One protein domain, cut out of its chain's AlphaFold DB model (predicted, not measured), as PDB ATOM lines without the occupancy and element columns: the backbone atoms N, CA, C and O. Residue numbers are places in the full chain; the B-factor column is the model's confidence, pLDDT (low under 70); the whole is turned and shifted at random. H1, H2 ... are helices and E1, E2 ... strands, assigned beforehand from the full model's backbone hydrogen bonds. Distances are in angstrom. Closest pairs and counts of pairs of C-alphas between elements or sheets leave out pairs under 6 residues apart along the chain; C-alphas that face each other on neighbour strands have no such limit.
ATOM      1  N   GLN A   2      16.364 -25.555  27.830       35.59
ATOM      2  CA  GLN A   2      15.379 -26.508  28.393       35.59
ATOM      3  C   GLN A   2      16.001 -27.826  28.899       35.59
ATOM      4  O   GLN A   2      15.583 -28.334  29.933       35.59
ATOM      5  N   GLN A   3      17.026 -28.359  28.217       40.16
ATOM      6  CA  GLN A   3      17.796 -29.513  28.709       40.16
ATOM      7  C   GLN A   3      18.609 -29.198  29.971       40.16
ATOM      8  O   GLN A   3      18.637 -30.035  30.857       40.16
ATOM      9  N   LEU A   4      19.189 -27.996  30.098       46.69
ATOM     10  CA  LEU A   4      19.928 -27.571  31.298       46.69
ATOM     11  C   LEU A   4      19.012 -27.476  32.523       46.69
ATOM     12  O   LEU A   4      19.362 -27.937  33.596       46.69
ATOM     13  N   ILE A   5      17.806 -26.936  32.347       48.16
ATOM     14  CA  ILE A   5      16.842 -26.759  33.443       48.16
ATOM     15  C   ILE A   5      16.172 -28.085  33.823       48.16
ATOM     16  O   ILE A   5      15.860 -28.315  34.990       48.16
ATOM     17  N   ARG A   6      15.996 -28.998  32.857       45.16
ATOM     18  CA  ARG A   6      15.674 -30.397  33.170       45.16
ATOM     19  C   ARG A   6      16.835 -31.055  33.928       45.16
ATOM     20  O   ARG A   6      16.563 -31.652  34.960       45.16
ATOM     21  N   SER A   7      18.085 -30.854  33.494       45.03
ATOM     22  CA  SER A   7      19.307 -31.280  34.202       45.03
ATOM     23  C   SER A   7      19.280 -30.871  35.674       45.03
ATOM     24  O   SER A   7      19.458 -31.702  36.554       45.03
ATOM     25  N   ASN A  96      43.599 -12.220  24.947       52.22
ATOM     26  CA  ASN A  96      43.397 -10.816  25.335       52.22
ATOM     27  C   ASN A  96      42.039 -10.206  24.941       52.22
ATOM     28  O   ASN A  96      41.679  -9.157  25.474       52.22
ATOM     29  N   ASP A  97      41.262 -10.822  24.045       59.81
ATOM     30  CA  ASP A  97      39.977 -10.240  23.611       59.81
ATOM     31  C   ASP A  97      38.810 -10.560  24.565       59.81
ATOM     32  O   ASP A  97      37.774  -9.891  24.542       59.81
ATOM     33  N   LEU A  98      38.963 -11.544  25.456       62.72
ATOM     34  CA  LEU A  98      37.896 -11.992  26.359       62.72
ATOM     35  C   LEU A  98      37.686 -11.106  27.578       62.72
ATOM     36  O   LEU A  98      36.540 -10.849  27.953       62.72
ATOM     37  N   SER A  99      38.770 -10.627  28.183       63.31
ATOM     38  CA  SER A  99      38.709  -9.712  29.326       63.31
ATOM     39  C   SER A  99      38.029  -8.396  28.932       63.31
ATOM     40  O   SER A  99      37.170  -7.893  29.658       63.31
ATOM     41  N   ALA A 100      38.305  -7.893  27.724       64.75
ATOM     42  CA  ALA A 100      37.645  -6.716  27.162       64.75
ATOM     43  C   ALA A 100      36.145  -6.942  26.883       64.75
ATOM     44  O   ALA A 100      35.333  -6.036  27.086       64.75
ATOM     45  N   LEU A 101      35.765  -8.149  26.451       61.41
ATOM     46  CA  LEU A 101      34.373  -8.527  26.184       61.41
ATOM     47  C   LEU A 101      33.547  -8.665  27.473       61.41
ATOM     48  O   LEU A 101      32.411  -8.188  27.532       61.41
ATOM     49  N   LEU A 102      34.129  -9.259  28.516       59.66
ATOM     50  CA  LEU A 102      33.465  -9.529  29.799       59.66
ATOM     51  C   LEU A 102      33.553  -8.364  30.800       59.66
ATOM     52  O   LEU A 102      32.771  -8.313  31.744       59.66
ATOM     53  N   GLY A 103      34.433  -7.383  30.565       57.59
ATOM     54  CA  GLY A 103      34.469  -6.119  31.312       57.59
ATOM     55  C   GLY A 103      33.261  -5.210  31.051       57.59
ATOM     56  O   GLY A 103      33.017  -4.254  31.792       57.59
ATOM     57  N   THR A 104      32.466  -5.506  30.019       56.53
ATOM     58  CA  THR A 104      31.147  -4.897  29.833       56.53
ATOM     59  C   THR A 104      30.101  -5.760  30.530       56.53
ATOM     60  O   THR A 104      30.106  -6.973  30.376       56.53
ATOM     61  N   SER A 105      29.189  -5.150  31.293       57.16
ATOM     62  CA  SER A 105      28.115  -5.820  32.053       57.16
ATOM     63  C   SER A 105      27.037  -6.477  31.169       57.16
ATOM     64  O   SER A 105      25.854  -6.455  31.507       57.16
ATOM     65  N   LYS A 106      27.415  -6.953  29.984       62.31
ATOM     66  CA  LYS A 106      26.540  -7.619  29.032       62.31
ATOM     67  C   LYS A 106      26.432  -9.084  29.408       62.31
ATOM     68  O   LYS A 106      27.424  -9.736  29.732       62.31
ATOM     69  N   ASN A 107      25.223  -9.619  29.329       55.97
ATOM     70  CA  ASN A 107      25.011 -11.037  29.582       55.97
ATOM     71  C   ASN A 107      25.736 -11.870  28.515       55.97
ATOM     72  O   ASN A 107      25.788 -11.492  27.350       55.97
ATOM     73  N   LEU A 108      26.234 -13.056  28.870       59.62
ATOM     74  CA  LEU A 108      26.959 -13.925  27.929       59.62
ATOM     75  C   LEU A 108      26.108 -14.326  26.702       59.62
ATOM     76  O   LEU A 108      26.629 -14.593  25.623       59.62
ATOM     77  N   LEU A 109      24.778 -14.302  26.839       58.09
ATOM     78  CA  LEU A 109      23.843 -14.421  25.717       58.09
ATOM     79  C   LEU A 109      23.882 -13.213  24.780       58.09
ATOM     80  O   LEU A 109      23.831 -13.401  23.571       58.09
ATOM     81  N   GLU A 110      23.978 -11.998  25.312       63.47
ATOM     82  CA  GLU A 110      24.152 -10.786  24.509       63.47
ATOM     83  C   GLU A 110      25.502 -10.829  23.804       63.47
ATOM     84  O   GLU A 110      25.555 -10.619  22.601       63.47
ATOM     85  N   VAL A 111      26.557 -11.246  24.506       63.22
ATOM     86  CA  VAL A 111      27.876 -11.495  23.916       63.22
ATOM     87  C   VAL A 111      27.802 -12.539  22.797       63.22
ATOM     88  O   VAL A 111      28.315 -12.312  21.703       63.22
ATOM     89  N   SER A 112      27.124 -13.670  23.012       56.59
ATOM     90  CA  SER A 112      26.992 -14.707  21.983       56.59
ATOM     91  C   SER A 112      26.119 -14.268  20.804       56.59
ATOM     92  O   SER A 112      26.331 -14.760  19.695       56.59
ATOM     93  N   LEU A 113      25.124 -13.405  21.027       62.84
ATOM     94  CA  LEU A 113      24.263 -12.863  19.974       62.84
ATOM     95  C   LEU A 113      24.964 -11.754  19.180       62.84
ATOM     96  O   LEU A 113      24.776 -11.675  17.971       62.84
ATOM     97  N   GLU A 114      25.771 -10.924  19.844       63.38
ATOM     98  CA  GLU A 114      26.533  -9.835  19.229       63.38
ATOM     99  C   GLU A 114      27.735 -10.352  18.438       63.38
ATOM    100  O   GLU A 114      27.974  -9.904  17.320       63.38
ATOM    101  N   THR A 115      28.477 -11.307  19.001       59.50
ATOM    102  CA  THR A 115      29.746 -11.759  18.414       59.50
ATOM    103  C   THR A 115      29.522 -12.817  17.332       59.50
ATOM    104  O   THR A 115      30.374 -13.004  16.471       59.50
ATOM    105  N   GLY A 116      28.383 -13.525  17.350       58.03
ATOM    106  CA  GLY A 116      28.030 -14.564  16.370       58.03
ATOM    107  C   GLY A 116      28.979 -15.771  16.327       58.03
ATOM    108  O   GLY A 116      28.702 -16.738  15.618       58.03
ATOM    109  N   ASP A 117      30.070 -15.736  17.089       65.00
ATOM    110  CA  ASP A 117      31.156 -16.697  17.036       65.00
ATOM    111  C   ASP A 117      31.071 -17.671  18.223       65.00
ATOM    112  O   ASP A 117      31.102 -17.241  19.379       65.00
ATOM    113  N   PRO A 118      30.920 -18.986  17.984       68.44
ATOM    114  CA  PRO A 118      30.798 -19.980  19.041       68.44
ATOM    115  C   PRO A 118      32.105 -20.259  19.791       68.44
ATOM    116  O   PRO A 118      32.048 -21.038  20.738       68.44
ATOM    117  N   ARG A 119      33.245 -19.653  19.423       74.12
ATOM    118  CA  ARG A 119      34.559 -19.900  20.053       74.12
ATOM    119  C   ARG A 119      34.568 -19.771  21.578       74.12
ATOM    120  O   ARG A 119      35.279 -20.509  22.251       74.12
ATOM    121  N   TRP A 120      33.694 -18.945  22.156       71.75
ATOM    122  CA  TRP A 120      33.587 -18.834  23.615       71.75
ATOM    123  C   TRP A 120      33.201 -20.141  24.321       71.75
ATOM    124  O   TRP A 120      33.484 -20.338  25.498       71.75
ATOM    125  N   LYS A 121      32.566 -21.060  23.592       73.25
ATOM    126  CA  LYS A 121      32.166 -22.383  24.076       73.25
ATOM    127  C   LYS A 121      33.340 -23.343  24.264       73.25
ATOM    128  O   LYS A 121      33.116 -24.426  24.806       73.25
ATOM    129  N   GLU A 122      34.514 -23.003  23.753       82.38
ATOM    130  CA  GLU A 122      35.733 -23.814  23.844       82.38
ATOM    131  C   GLU A 122      36.693 -23.277  24.908       82.38
ATOM    132  O   GLU A 122      37.635 -23.968  25.286       82.38
ATOM    133  N   ILE A 123      36.413 -22.090  25.456       88.31
ATOM    134  CA  ILE A 123      37.210 -21.498  26.525       88.31
ATOM    135  C   ILE A 123      37.000 -22.291  27.811       88.31
ATOM    136  O   ILE A 123      35.867 -22.533  28.244       88.31
ATOM    137  N   ARG A 124      38.117 -22.649  28.438       92.25
ATOM    138  CA  ARG A 124      38.165 -23.243  29.769       92.25
ATOM    139  C   ARG A 124      38.165 -22.128  30.798       92.25
ATOM    140  O   ARG A 124      39.046 -21.276  30.793       92.25
ATOM    141  N   ILE A 125      37.150 -22.118  31.652       93.44
ATOM    142  CA  ILE A 125      37.022 -21.141  32.728       93.44
ATOM    143  C   ILE A 125      37.160 -21.891  34.052       93.44
ATOM    144  O   ILE A 125      36.366 -22.803  34.304       93.44
ATOM    145  N   PRO A 126      38.132 -21.529  34.899       95.31
ATOM    146  CA  PRO A 126      38.390 -22.261  36.127       95.31
ATOM    147  C   PRO A 126      37.376 -21.909  37.227       95.31
ATOM    148  O   PRO A 126      37.102 -20.740  37.520       95.31
ATOM    149  N   PHE A 127      36.826 -22.951  37.854       96.88
ATOM    150  CA  PHE A 127      35.956 -22.870  39.028       96.88
ATOM    151  C   PHE A 127      36.720 -23.390  40.250       96.88
ATOM    152  O   PHE A 127      37.024 -24.578  40.330       96.88
ATOM    153  N   PHE A 128      37.038 -22.515  41.200       95.81
ATOM    154  CA  PHE A 128      37.928 -22.800  42.323       95.81
ATOM    155  C   PHE A 128      37.186 -23.218  43.590       95.81
ATOM    156  O   PHE A 128      36.132 -22.680  43.918       95.81
ATOM    157  N   ARG A 129      37.798 -24.107  44.370       94.56
ATOM    158  CA  ARG A 129      37.466 -24.365  45.773       94.56
ATOM    159  C   ARG A 129      38.764 -24.370  46.576       94.56
ATOM    160  O   ARG A 129      39.473 -25.368  46.630       94.56
ATOM    161  N   GLY A 130      39.087 -23.238  47.196       92.88
ATOM    162  CA  GLY A 130      40.382 -23.074  47.859       92.88
ATOM    163  C   GLY A 130      41.523 -23.081  46.840       92.88
ATOM    164  O   GLY A 130      41.589 -22.184  46.001       92.88
ATOM    165  N   THR A 131      42.416 -24.069  46.928       93.31
ATOM    166  CA  THR A 131      43.564 -24.250  46.017       93.31
ATOM    167  C   THR A 131      43.261 -25.143  44.818       93.31
ATOM    168  O   THR A 131      44.026 -25.154  43.860       93.31
ATOM    169  N   GLU A 132      42.172 -25.906  44.873       94.81
ATOM    170  CA  GLU A 132      41.757 -26.803  43.799       94.81
ATOM    171  C   GLU A 132      40.850 -26.072  42.806       94.81
ATOM    172  O   GLU A 132      40.134 -25.136  43.179       94.81
ATOM    173  N   TYR A 133      40.836 -26.516  41.550       95.50
ATOM    174  CA  TYR A 133      39.955 -25.969  40.522       95.50
ATOM    175  C   TYR A 133      39.423 -27.052  39.584       95.50
ATOM    176  O   TYR A 133      39.949 -28.161  39.514       95.50
ATOM    177  N   ILE A 134      38.355 -26.712  38.867       96.38
ATOM    178  CA  ILE A 134      37.808 -27.505  37.770       96.38
ATOM    179  C   ILE A 134      37.557 -26.618  36.554       96.38
ATOM    180  O   ILE A 134      36.893 -25.582  36.651       96.38
ATOM    181  N   ASP A 135      38.073 -27.038  35.402       96.38
ATOM    182  CA  ASP A 135      37.837 -26.359  34.132       96.38
ATOM    183  C   ASP A 135      36.392 -26.564  33.690       96.38
ATOM    184  O   ASP A 135      35.929 -27.688  33.476       96.38
ATOM    185  N   CYS A 136      35.675 -25.461  33.517       95.88
ATOM    186  CA  CYS A 136      34.292 -25.470  33.083       95.88
ATOM    187  C   CYS A 136      34.102 -24.672  31.800       95.88
ATOM    188  O   CYS A 136      34.674 -23.605  31.589       95.88
ATOM    189  N   LYS A 137      33.172 -25.150  30.987       93.69
ATOM    190  CA  LYS A 137      32.526 -24.378  29.941       93.69
ATOM    191  C   LYS A 137      31.426 -23.529  30.559       93.69
ATOM    192  O   LYS A 137      30.378 -24.042  30.972       93.69
ATOM    193  N   LEU A 138      31.649 -22.222  30.612       90.81
ATOM    194  CA  LEU A 138      30.649 -21.287  31.108       90.81
ATOM    195  C   LEU A 138      29.425 -21.310  30.190       90.81
ATOM    196  O   LEU A 138      29.517 -21.116  28.982       90.81
ATOM    197  N   THR A 139      28.268 -21.596  30.771       88.81
ATOM    198  CA  THR A 139      27.001 -21.701  30.044       88.81
ATOM    199  C   THR A 139      26.164 -20.441  30.208       88.81
ATOM    200  O   THR A 139      25.497 -20.019  29.262       88.81
ATOM    201  N   PHE A 140      26.164 -19.859  31.406       84.69
ATOM    202  CA  PHE A 140      25.338 -18.704  31.733       84.69
ATOM    203  C   PHE A 140      25.965 -17.882  32.866       84.69
ATOM    204  O   PHE A 140      26.656 -18.441  33.715       84.69
ATOM    205  N   MET A 141      25.688 -16.577  32.904       87.25
ATOM    206  CA  MET A 141      26.017 -15.695  34.028       87.25
ATOM    207  C   MET A 141      24.771 -14.942  34.493       87.25
ATOM    208  O   MET A 141      24.073 -14.370  33.660       87.25
ATOM    209  N   VAL A 142      24.498 -14.947  35.799       88.94
ATOM    210  CA  VAL A 142      23.391 -14.212  36.433       88.94
ATOM    211  C   VAL A 142      23.964 -13.194  37.413       88.94
ATOM    212  O   VAL A 142      24.755 -13.562  38.278       88.94
ATOM    213  N   ASP A 143      23.480 -11.955  37.362       89.94
ATOM    214  CA  ASP A 143      23.668 -10.992  38.446       89.94
ATOM    215  C   ASP A 143      22.511 -11.091  39.445       89.94
ATOM    216  O   ASP A 143      21.357 -10.802  39.124       89.94
ATOM    217  N   LEU A 144      22.820 -11.490  40.678       92.25
ATOM    218  CA  LEU A 144      21.861 -11.601  41.772       92.25
ATOM    219  C   LEU A 144      22.353 -10.764  42.955       92.25
ATOM    220  O   LEU A 144      23.443 -10.979  43.477       92.25
ATOM    221  N   GLU A 145      21.545  -9.790  43.380       91.44
ATOM    222  CA  GLU A 145      21.819  -8.951  44.563       91.44
ATOM    223  C   GLU A 145      23.179  -8.205  44.509       91.44
ATOM    224  O   GLU A 145      23.799  -7.935  45.532       91.44
ATOM    225  N   GLY A 146      23.645  -7.835  43.307       90.94
ATOM    226  CA  GLY A 146      24.925  -7.134  43.103       90.94
ATOM    227  C   GLY A 146      26.156  -8.052  43.061       90.94
ATOM    228  O   GLY A 146      27.297  -7.571  42.982       90.94
ATOM    229  N   GLN A 147      25.930  -9.366  43.089       93.56
ATOM    230  CA  GLN A 147      26.947 -10.388  42.926       93.56
ATOM    231  C   GLN A 147      26.696 -11.182  41.639       93.56
ATOM    232  O   GLN A 147      25.592 -11.668  41.403       93.56
ATOM    233  N   SER A 148      27.736 -11.328  40.820       92.38
ATOM    234  CA  SER A 148      27.679 -12.121  39.593       92.38
ATOM    235  C   SER A 148      27.970 -13.587  39.904       92.38
ATOM    236  O   SER A 148      28.921 -13.900  40.631       92.38
ATOM    237  N   TYR A 149      27.159 -14.480  39.350       94.25
ATOM    238  CA  TYR A 149      27.276 -15.930  39.465       94.25
ATOM    239  C   TYR A 149      27.420 -16.544  38.075       94.25
ATOM    240  O   TYR A 149      26.658 -16.218  37.167       94.25
ATOM    241  N   GLY A 150      28.381 -17.445  37.910       92.81
ATOM    242  CA  GLY A 150      28.596 -18.229  36.701       92.81
ATOM    243  C   GLY A 150      28.052 -19.639  36.867       92.81
ATOM    244  O   GLY A 150      28.245 -20.275  37.902       92.81
ATOM    245  N   ILE A 151      27.381 -20.133  35.832       93.56
ATOM    246  CA  ILE A 151      26.923 -21.515  35.716       93.56
ATOM    247  C   ILE A 151      27.791 -22.195  34.662       93.56
ATOM    248  O   ILE A 151      27.696 -21.868  33.476       93.56
ATOM    249  N   GLY A 152      28.631 -23.127  35.094       94.19
ATOM    250  CA  GLY A 152      29.549 -23.887  34.253       94.19
ATOM    251  C   GLY A 152      29.134 -25.348  34.108       94.19
ATOM    252  O   GLY A 152      28.478 -25.909  34.983       94.19
ATOM    253  N   ILE A 153      29.524 -25.971  32.999       95.31
ATOM    254  CA  ILE A 153      29.525 -27.431  32.840       95.31
ATOM    255  C   ILE A 153      30.992 -27.862  32.785       95.31
ATOM    256  O   ILE A 153      31.727 -27.254  32.006       95.31
ATOM    257  N   PRO A 154      31.433 -28.858  33.570       96.38
ATOM    258  CA  PRO A 154      32.799 -29.366  33.495       96.38
ATOM    259  C   PRO A 154      33.206 -29.732  32.066       96.38
ATOM    260  O   PRO A 154      32.385 -30.214  31.284       96.38
ATOM    261  N   PHE A 155      34.459 -29.451  31.714       94.06
ATOM    262  CA  PHE A 155      34.990 -29.782  30.392       94.06
ATOM    263  C   PHE A 155      35.213 -31.291  30.240       94.06
ATOM    264  O   PHE A 155      34.945 -31.855  29.180       94.06
ATOM    265  N   ASP A 156      35.676 -31.925  31.317       96.00
ATOM    266  CA  ASP A 156      35.851 -33.370  31.410       96.00
ATOM    267  C   ASP A 156      34.530 -34.083  31.736       96.00
ATOM    268  O   ASP A 156      33.574 -33.498  32.257       96.00
ATOM    269  N   LYS A 384      35.942 -10.899  42.208       80.56
ATOM    270  CA  LYS A 384      36.192  -9.521  41.733       80.56
ATOM    271  C   LYS A 384      37.644  -9.062  41.938       80.56
ATOM    272  O   LYS A 384      37.967  -7.943  41.559       80.56
ATOM    273  N   ASP A 385      38.475  -9.898  42.556       71.25
ATOM    274  CA  ASP A 385      39.732  -9.473  43.180       71.25
ATOM    275  C   ASP A 385      40.986  -9.710  42.308       71.25
ATOM    276  O   ASP A 385      42.075  -9.296  42.694       71.25
ATOM    277  N   GLU A 386      40.856 -10.328  41.128       67.50
ATOM    278  CA  GLU A 386      41.968 -10.589  40.199       67.50
ATOM    279  C   GLU A 386      41.703  -9.851  38.873       67.50
ATOM    280  O   GLU A 386      40.820 -10.233  38.109       67.50
ATOM    281  N   GLU A 387      42.422  -8.746  38.633       64.00
ATOM    282  CA  GLU A 387      42.075  -7.730  37.616       64.00
ATOM    283  C   GLU A 387      42.105  -8.228  36.155       64.00
ATOM    284  O   GLU A 387      41.518  -7.571  35.298       64.00
ATOM    285  N   ASP A 388      42.681  -9.403  35.873       73.12
ATOM    286  CA  ASP A 388      42.925  -9.856  34.494       73.12
ATOM    287  C   ASP A 388      42.378 -11.255  34.143       73.12
ATOM    288  O   ASP A 388      42.396 -11.627  32.970       73.12
ATOM    289  N   MET A 389      41.851 -12.036  35.100       80.25
ATOM    290  CA  MET A 389      41.396 -13.410  34.828       80.25
ATOM    291  C   MET A 389      39.965 -13.662  35.306       80.25
ATOM    292  O   MET A 389      39.626 -13.467  36.471       80.25
ATOM    293  N   ILE A 390      39.112 -14.152  34.400       86.75
ATOM    294  CA  ILE A 390      37.746 -14.559  34.743       86.75
ATOM    295  C   ILE A 390      37.813 -15.823  35.591       86.75
ATOM    296  O   ILE A 390      38.094 -16.917  35.098       86.75
ATOM    297  N   ARG A 391      37.511 -15.653  36.873       90.94
ATOM    298  CA  ARG A 391      37.564 -16.701  37.883       90.94
ATOM    299  C   ARG A 391      36.238 -16.799  38.625       90.94
ATOM    300  O   ARG A 391      35.624 -15.792  38.987       90.94
ATOM    301  N   PHE A 392      35.814 -18.030  38.903       95.19
ATOM    302  CA  PHE A 392      34.644 -18.295  39.730       95.19
ATOM    303  C   PHE A 392      35.026 -19.110  40.962       95.19
ATOM    304  O   PHE A 392      35.646 -20.157  40.842       95.19
ATOM    305  N   ASP A 393      34.609 -18.670  42.142       96.69
ATOM    306  CA  ASP A 393      34.719 -19.451  43.369       96.69
ATOM    307  C   ASP A 393      33.455 -20.294  43.547       96.69
ATOM    308  O   ASP A 393      32.337 -19.776  43.580       96.69
ATOM    309  N   LEU A 394      33.606 -21.608  43.662       97.06
ATOM    310  CA  LEU A 394      32.506 -22.534  43.892       97.06
ATOM    311  C   LEU A 394      31.778 -22.200  45.193       97.06
ATOM    312  O   LEU A 394      32.389 -21.971  46.236       97.06
ATOM    313  N   LEU A 395      30.447 -22.227  45.130       96.50
ATOM    314  CA  LEU A 395      29.604 -21.946  46.291       96.50
ATOM    315  C   LEU A 395      29.797 -22.997  47.388       96.50
ATOM    316  O   LEU A 395      29.905 -24.189  47.102       96.50
ATOM    317  N   SER A 396      29.784 -22.580  48.648       94.88
ATOM    318  CA  SER A 396      29.703 -23.527  49.764       94.88
ATOM    319  C   SER A 396      28.337 -24.242  49.792       94.88
ATOM    320  O   SER A 396      27.352 -23.696  49.288       94.88
ATOM    321  N   PRO A 397      28.215 -25.425  50.428       92.00
ATOM    322  CA  PRO A 397      26.934 -26.135  50.527       92.00
ATOM    323  C   PRO A 397      25.811 -25.322  51.196       92.00
ATOM    324  O   PRO A 397      24.626 -25.551  50.950       92.00
ATOM    325  N   GLU A 398      26.165 -24.379  52.071       94.88
ATOM    326  CA  GLU A 398      25.214 -23.467  52.713       94.88
ATOM    327  C   GLU A 398      24.739 -22.375  51.750       94.88
ATOM    328  O   GLU A 398      23.539 -22.097  51.674       94.88
ATOM    329  N   GLU A 399      25.657 -21.795  50.972       95.12
ATOM    330  CA  GLU A 399      25.328 -20.812  49.939       95.12
ATOM    331  C   GLU A 399      24.493 -21.441  48.819       95.12
ATOM    332  O   GLU A 399      23.507 -20.847  48.392       95.12
ATOM    333  N   GLU A 400      24.818 -22.658  48.379       93.44
ATOM    334  CA  GLU A 400      24.060 -23.369  47.342       93.44
ATOM    335  C   GLU A 400      22.584 -23.529  47.703       93.44
ATOM    336  O   GLU A 400      21.711 -23.219  46.890       93.44
ATOM    337  N   LYS A 401      22.293 -23.926  48.947       95.25
ATOM    338  CA  LYS A 401      20.916 -24.078  49.448       95.25
ATOM    339  C   LYS A 401      20.109 -22.781  49.378       95.25
ATOM    340  O   LYS A 401      18.885 -22.837  49.288       95.25
ATOM    341  N   LEU A 402      20.770 -21.626  49.440       96.06
ATOM    342  CA  LEU A 402      20.130 -20.313  49.391       96.06
ATOM    343  C   LEU A 402      20.068 -19.741  47.971       96.06
ATOM    344  O   LEU A 402      19.070 -19.117  47.607       96.06
ATOM    345  N   ILE A 403      21.128 -19.923  47.185       94.69
ATOM    346  CA  ILE A 403      21.307 -19.278  45.883       94.69
ATOM    347  C   ILE A 403      20.650 -20.082  44.762       94.69
ATOM    348  O   ILE A 403      19.951 -19.490  43.941       94.69
ATOM    349  N   ILE A 404      20.796 -21.412  44.735       93.06
ATOM    350  CA  ILE A 404      20.263 -22.247  43.644       93.06
ATOM    351  C   ILE A 404      18.748 -22.051  43.462       93.06
ATOM    352  O   ILE A 404      18.339 -21.753  42.339       93.06
ATOM    353  N   PRO A 405      17.903 -22.089  44.516       95.19
ATOM    354  CA  PRO A 405      16.463 -21.883  44.346       95.19
ATOM    355  C   PRO A 405      16.107 -20.500  43.782       95.19
ATOM    356  O   PRO A 405      15.135 -20.359  43.038       95.19
ATOM    357  N   LYS A 406      16.895 -19.467  44.114       94.69
ATOM    358  CA  LYS A 406      16.707 -18.114  43.569       94.69
ATOM    359  C   LYS A 406      17.050 -18.077  42.080       94.69
ATOM    360  O   LYS A 406      16.255 -17.564  41.295       94.69
ATOM    361  N   LEU A 407      18.185 -18.663  41.691       90.12
ATOM    362  CA  LEU A 407      18.601 -18.762  40.289       90.12
ATOM    363  C   LEU A 407      17.585 -19.557  39.459       90.12
ATOM    364  O   LEU A 407      17.250 -19.155  38.346       90.12
ATOM    365  N   GLU A 408      17.041 -20.643  40.011       90.19
ATOM    366  CA  GLU A 408      15.975 -21.419  39.376       90.19
ATOM    367  C   GLU A 408      14.704 -20.599  39.161       90.19
ATOM    368  O   GLU A 408      14.121 -20.663  38.076       90.19
ATOM    369  N   SER A 409      14.271 -19.833  40.170       90.88
ATOM    370  CA  SER A 409      13.095 -18.962  40.056       90.88
ATOM    371  C   SER A 409      13.290 -17.930  38.950       90.88
ATOM    372  O   SER A 409      12.432 -17.803  38.080       90.88
ATOM    373  N   MET A 410      14.449 -17.265  38.921       87.12
ATOM    374  CA  MET A 410      14.781 -16.286  37.881       87.12
ATOM    375  C   MET A 410      14.795 -16.919  36.488       87.12
ATOM    376  O   MET A 410      14.151 -16.414  35.574       87.12
ATOM    377  N   CYS A 411      15.435 -18.082  36.330       83.75
ATOM    378  CA  CYS A 411      15.448 -18.795  35.051       83.75
ATOM    379  C   CYS A 411      14.035 -19.192  34.596       83.75
ATOM    380  O   CYS A 411      13.724 -19.150  33.404       83.75
ATOM    381  N   GLN A 412      13.165 -19.604  35.521       86.69
ATOM    382  CA  GLN A 412      11.776 -19.940  35.202       86.69
ATOM    383  C   GLN A 412      10.970 -18.706  34.786       86.69
ATOM    384  O   GLN A 412      10.170 -18.797  33.852       86.69
ATOM    385  N   GLU A 413      11.167 -17.573  35.454       87.62
ATOM    386  CA  GLU A 413      10.532 -16.297  35.115       87.62
ATOM    387  C   GLU A 413      10.976 -15.803  33.735       87.62
ATOM    388  O   GLU A 413      10.122 -15.506  32.898       87.62
ATOM    389  N   ASP A 414      12.280 -15.833  33.448       82.00
ATOM    390  CA  ASP A 414      12.838 -15.448  32.150       82.00
ATOM    391  C   ASP A 414      12.316 -16.339  31.022       82.00
ATOM    392  O   ASP A 414      11.927 -15.859  29.953       82.00
ATOM    393  N   LEU A 415      12.237 -17.653  31.240       81.50
ATOM    394  CA  LEU A 415      11.655 -18.559  30.252       81.50
ATOM    395  C   LEU A 415      10.173 -18.279  30.006       81.50
ATOM    396  O   LEU A 415       9.733 -18.278  28.853       81.50
ATOM    397  N   LYS A 416       9.404 -18.017  31.068       87.19
ATOM    398  CA  LYS A 416       7.986 -17.658  30.956       87.19
ATOM    399  C   LYS A 416       7.806 -16.337  30.213       87.19
ATOM    400  O   LYS A 416       6.938 -16.260  29.344       87.19
ATOM    401  N   ALA A 417       8.649 -15.341  30.484       86.62
ATOM    402  CA  ALA A 417       8.655 -14.064  29.776       86.62
ATOM    403  C   ALA A 417       8.949 -14.236  28.274       86.62
ATOM    404  O   ALA A 417       8.336 -13.567  27.445       86.62
ATOM    405  N   ASN A 418       9.804 -15.198  27.917       84.12
ATOM    406  CA  ASN A 418      10.117 -15.561  26.531       84.12
ATOM    407  C   ASN A 418       9.099 -16.528  25.883       84.12
ATOM    408  O   ASN A 418       9.333 -17.035  24.786       84.12
ATOM    409  N   GLY A 419       7.970 -16.815  26.542       87.12
ATOM    410  CA  GLY A 419       6.917 -17.693  26.014       87.12
ATOM    411  C   GLY A 419       7.245 -19.191  26.056       87.12
ATOM    412  O   GLY A 419       6.485 -20.006  25.531       87.12
ATOM    413  N   LEU A 420       8.345 -19.584  26.703       81.88
ATOM    414  CA  LEU A 420       8.733 -20.975  26.918       81.88
ATOM    415  C   LEU A 420       8.145 -21.461  28.245       81.88
ATOM    416  O   LEU A 420       8.841 -21.556  29.255       81.88
ATOM    417  N   ASN A 421       6.846 -21.762  28.263       82.50
ATOM    418  CA  ASN A 421       6.223 -22.250  29.487       82.50
ATOM    419  C   ASN A 421       6.632 -23.711  29.767       82.50
ATOM    420  O   ASN A 421       6.281 -24.621  29.018       82.50
ATOM    421  N   LEU A 422       7.389 -23.924  30.846       70.69
ATOM    422  CA  LEU A 422       7.851 -25.238  31.314       70.69
ATOM    423  C   LEU A 422       6.828 -25.972  32.191       70.69
ATOM    424  O   LEU A 422       7.173 -27.003  32.769       70.69
ATOM    425  N   ASP A 423       5.597 -25.465  32.309       74.06
ATOM    426  CA  ASP A 423       4.517 -26.121  33.049       74.06
ATOM    427  C   ASP A 423       4.144 -27.449  32.354       74.06
ATOM    428  O   ASP A 423       3.231 -27.561  31.538       74.06
ATOM    429  N   SER A 424       4.924 -28.483  32.658       56.66
ATOM    430  CA  SER A 424       4.804 -29.850  32.175       56.66
ATOM    431  C   SER A 424       3.680 -30.571  32.912       56.66
ATOM    432  O   SER A 424       3.921 -31.507  33.669       56.66
ATOM    433  N   SER A 425       2.442 -30.135  32.696       53.69
ATOM    434  CA  SER A 425       1.236 -30.868  33.099       53.69
ATOM    435  C   SER A 425       0.573 -31.624  31.937       53.69
ATOM    436  O   SER A 425      -0.445 -32.273  32.142       53.69
TER     437      SER A 425
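Overview. This is residues 2 to 7, 96 to 156 and 384 to 425 of the 433 residues of an uncharacterized protein of Pseudo-nitzschia multistriata (UniProt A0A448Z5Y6). A small, strongly curled sheet of four strands sits in the middle, with three short helices, H2, H3 and H4, grouped beyond one side of it and one long helix, H5, slanting past another side and only grazing the sheet. H1 is a separate short piece near H5, and residues 397 to 402 of H5 stick out free. The printed part has 109 residues, with five named helices and four named strands in the order H1 H2 H3 H4 E1 E2 E3 E4 H5. The sheet is mixed, its order E3 E2 E1 E4, and the class is mixed, helices and strands. The whole is compact, with a radius of gyration of the C-alphas of 14.9 A, and spans 45 by 37 by 30 A.

Along the chain. H1 holds residues 2 to 7 and begins at C-alpha 2 (15.379, -26.508, 28.393). After a cut come H2, residues 96 to 102, H3, residues 108 to 115, and H4, residues 118 to 122. E1 is residues 125 to 129, 13.4 A long. E2, residues 132 to 144, measures 25.1 A and bends by 98 degrees at Lys 137. E3 is residues 147 to 154, 22.0 A. After a second cut come E4, residues 392 to 394, and H5, residues 397 to 417, 30.2 A long with a kink of 28 degrees near Ile 404, ending at C-alpha 417 (8.655, -14.064, 29.776).

Arrangement. E1, E2 and E3 form a meander, each strand the antiparallel neighbour of the one before, in two hairpins. E2 is staggered: residues 132 to 136 pair with E1, with N 134 and O 127 at 2.9 A, and residues 136 to 144 with E3, with N 149 and O 142 at 2.8 A. E4 is the parallel neighbour of E1, with N 128 and O 392 at 2.8 A. H3 only grazes the sheet; its closest C-alpha to E2 is Leu 108, 6.3 A from that of Phe 140. H4 only grazes it too, the C-alphas of Lys 121 and Lys 137 being closest at 6.2 A. H5 only grazes it with residues 400 to 411; the closest C-alphas of H5 and E2, Leu 407 and Val 142, are 7.6 A apart. H2 and H3 are close but not clearly touching, Leu 101 and Val 111 having the closest C-alphas at 7.5 A. Every O i to N i+4 pair is within hydrogen-bond range in H1 and H3, against 2 of 3 in H2, 14 of 17 in H5 and 0 of 1 in H4, where 2 of 2 O i to N i+3 pairs are.

Size, cuts and confidence. The C-alphas farthest apart, Asn 96 and Ser 425, are 47.3 A apart. The cuts leave gaps of 32.8 A between C-alphas 7 and 96 and 26.0 A between C-alphas 156 and 384. The links that are printed whole are tight. Confidence is under 70 at residues 2 to 7, 96 to 118, 386 to 387 and 424 to 425.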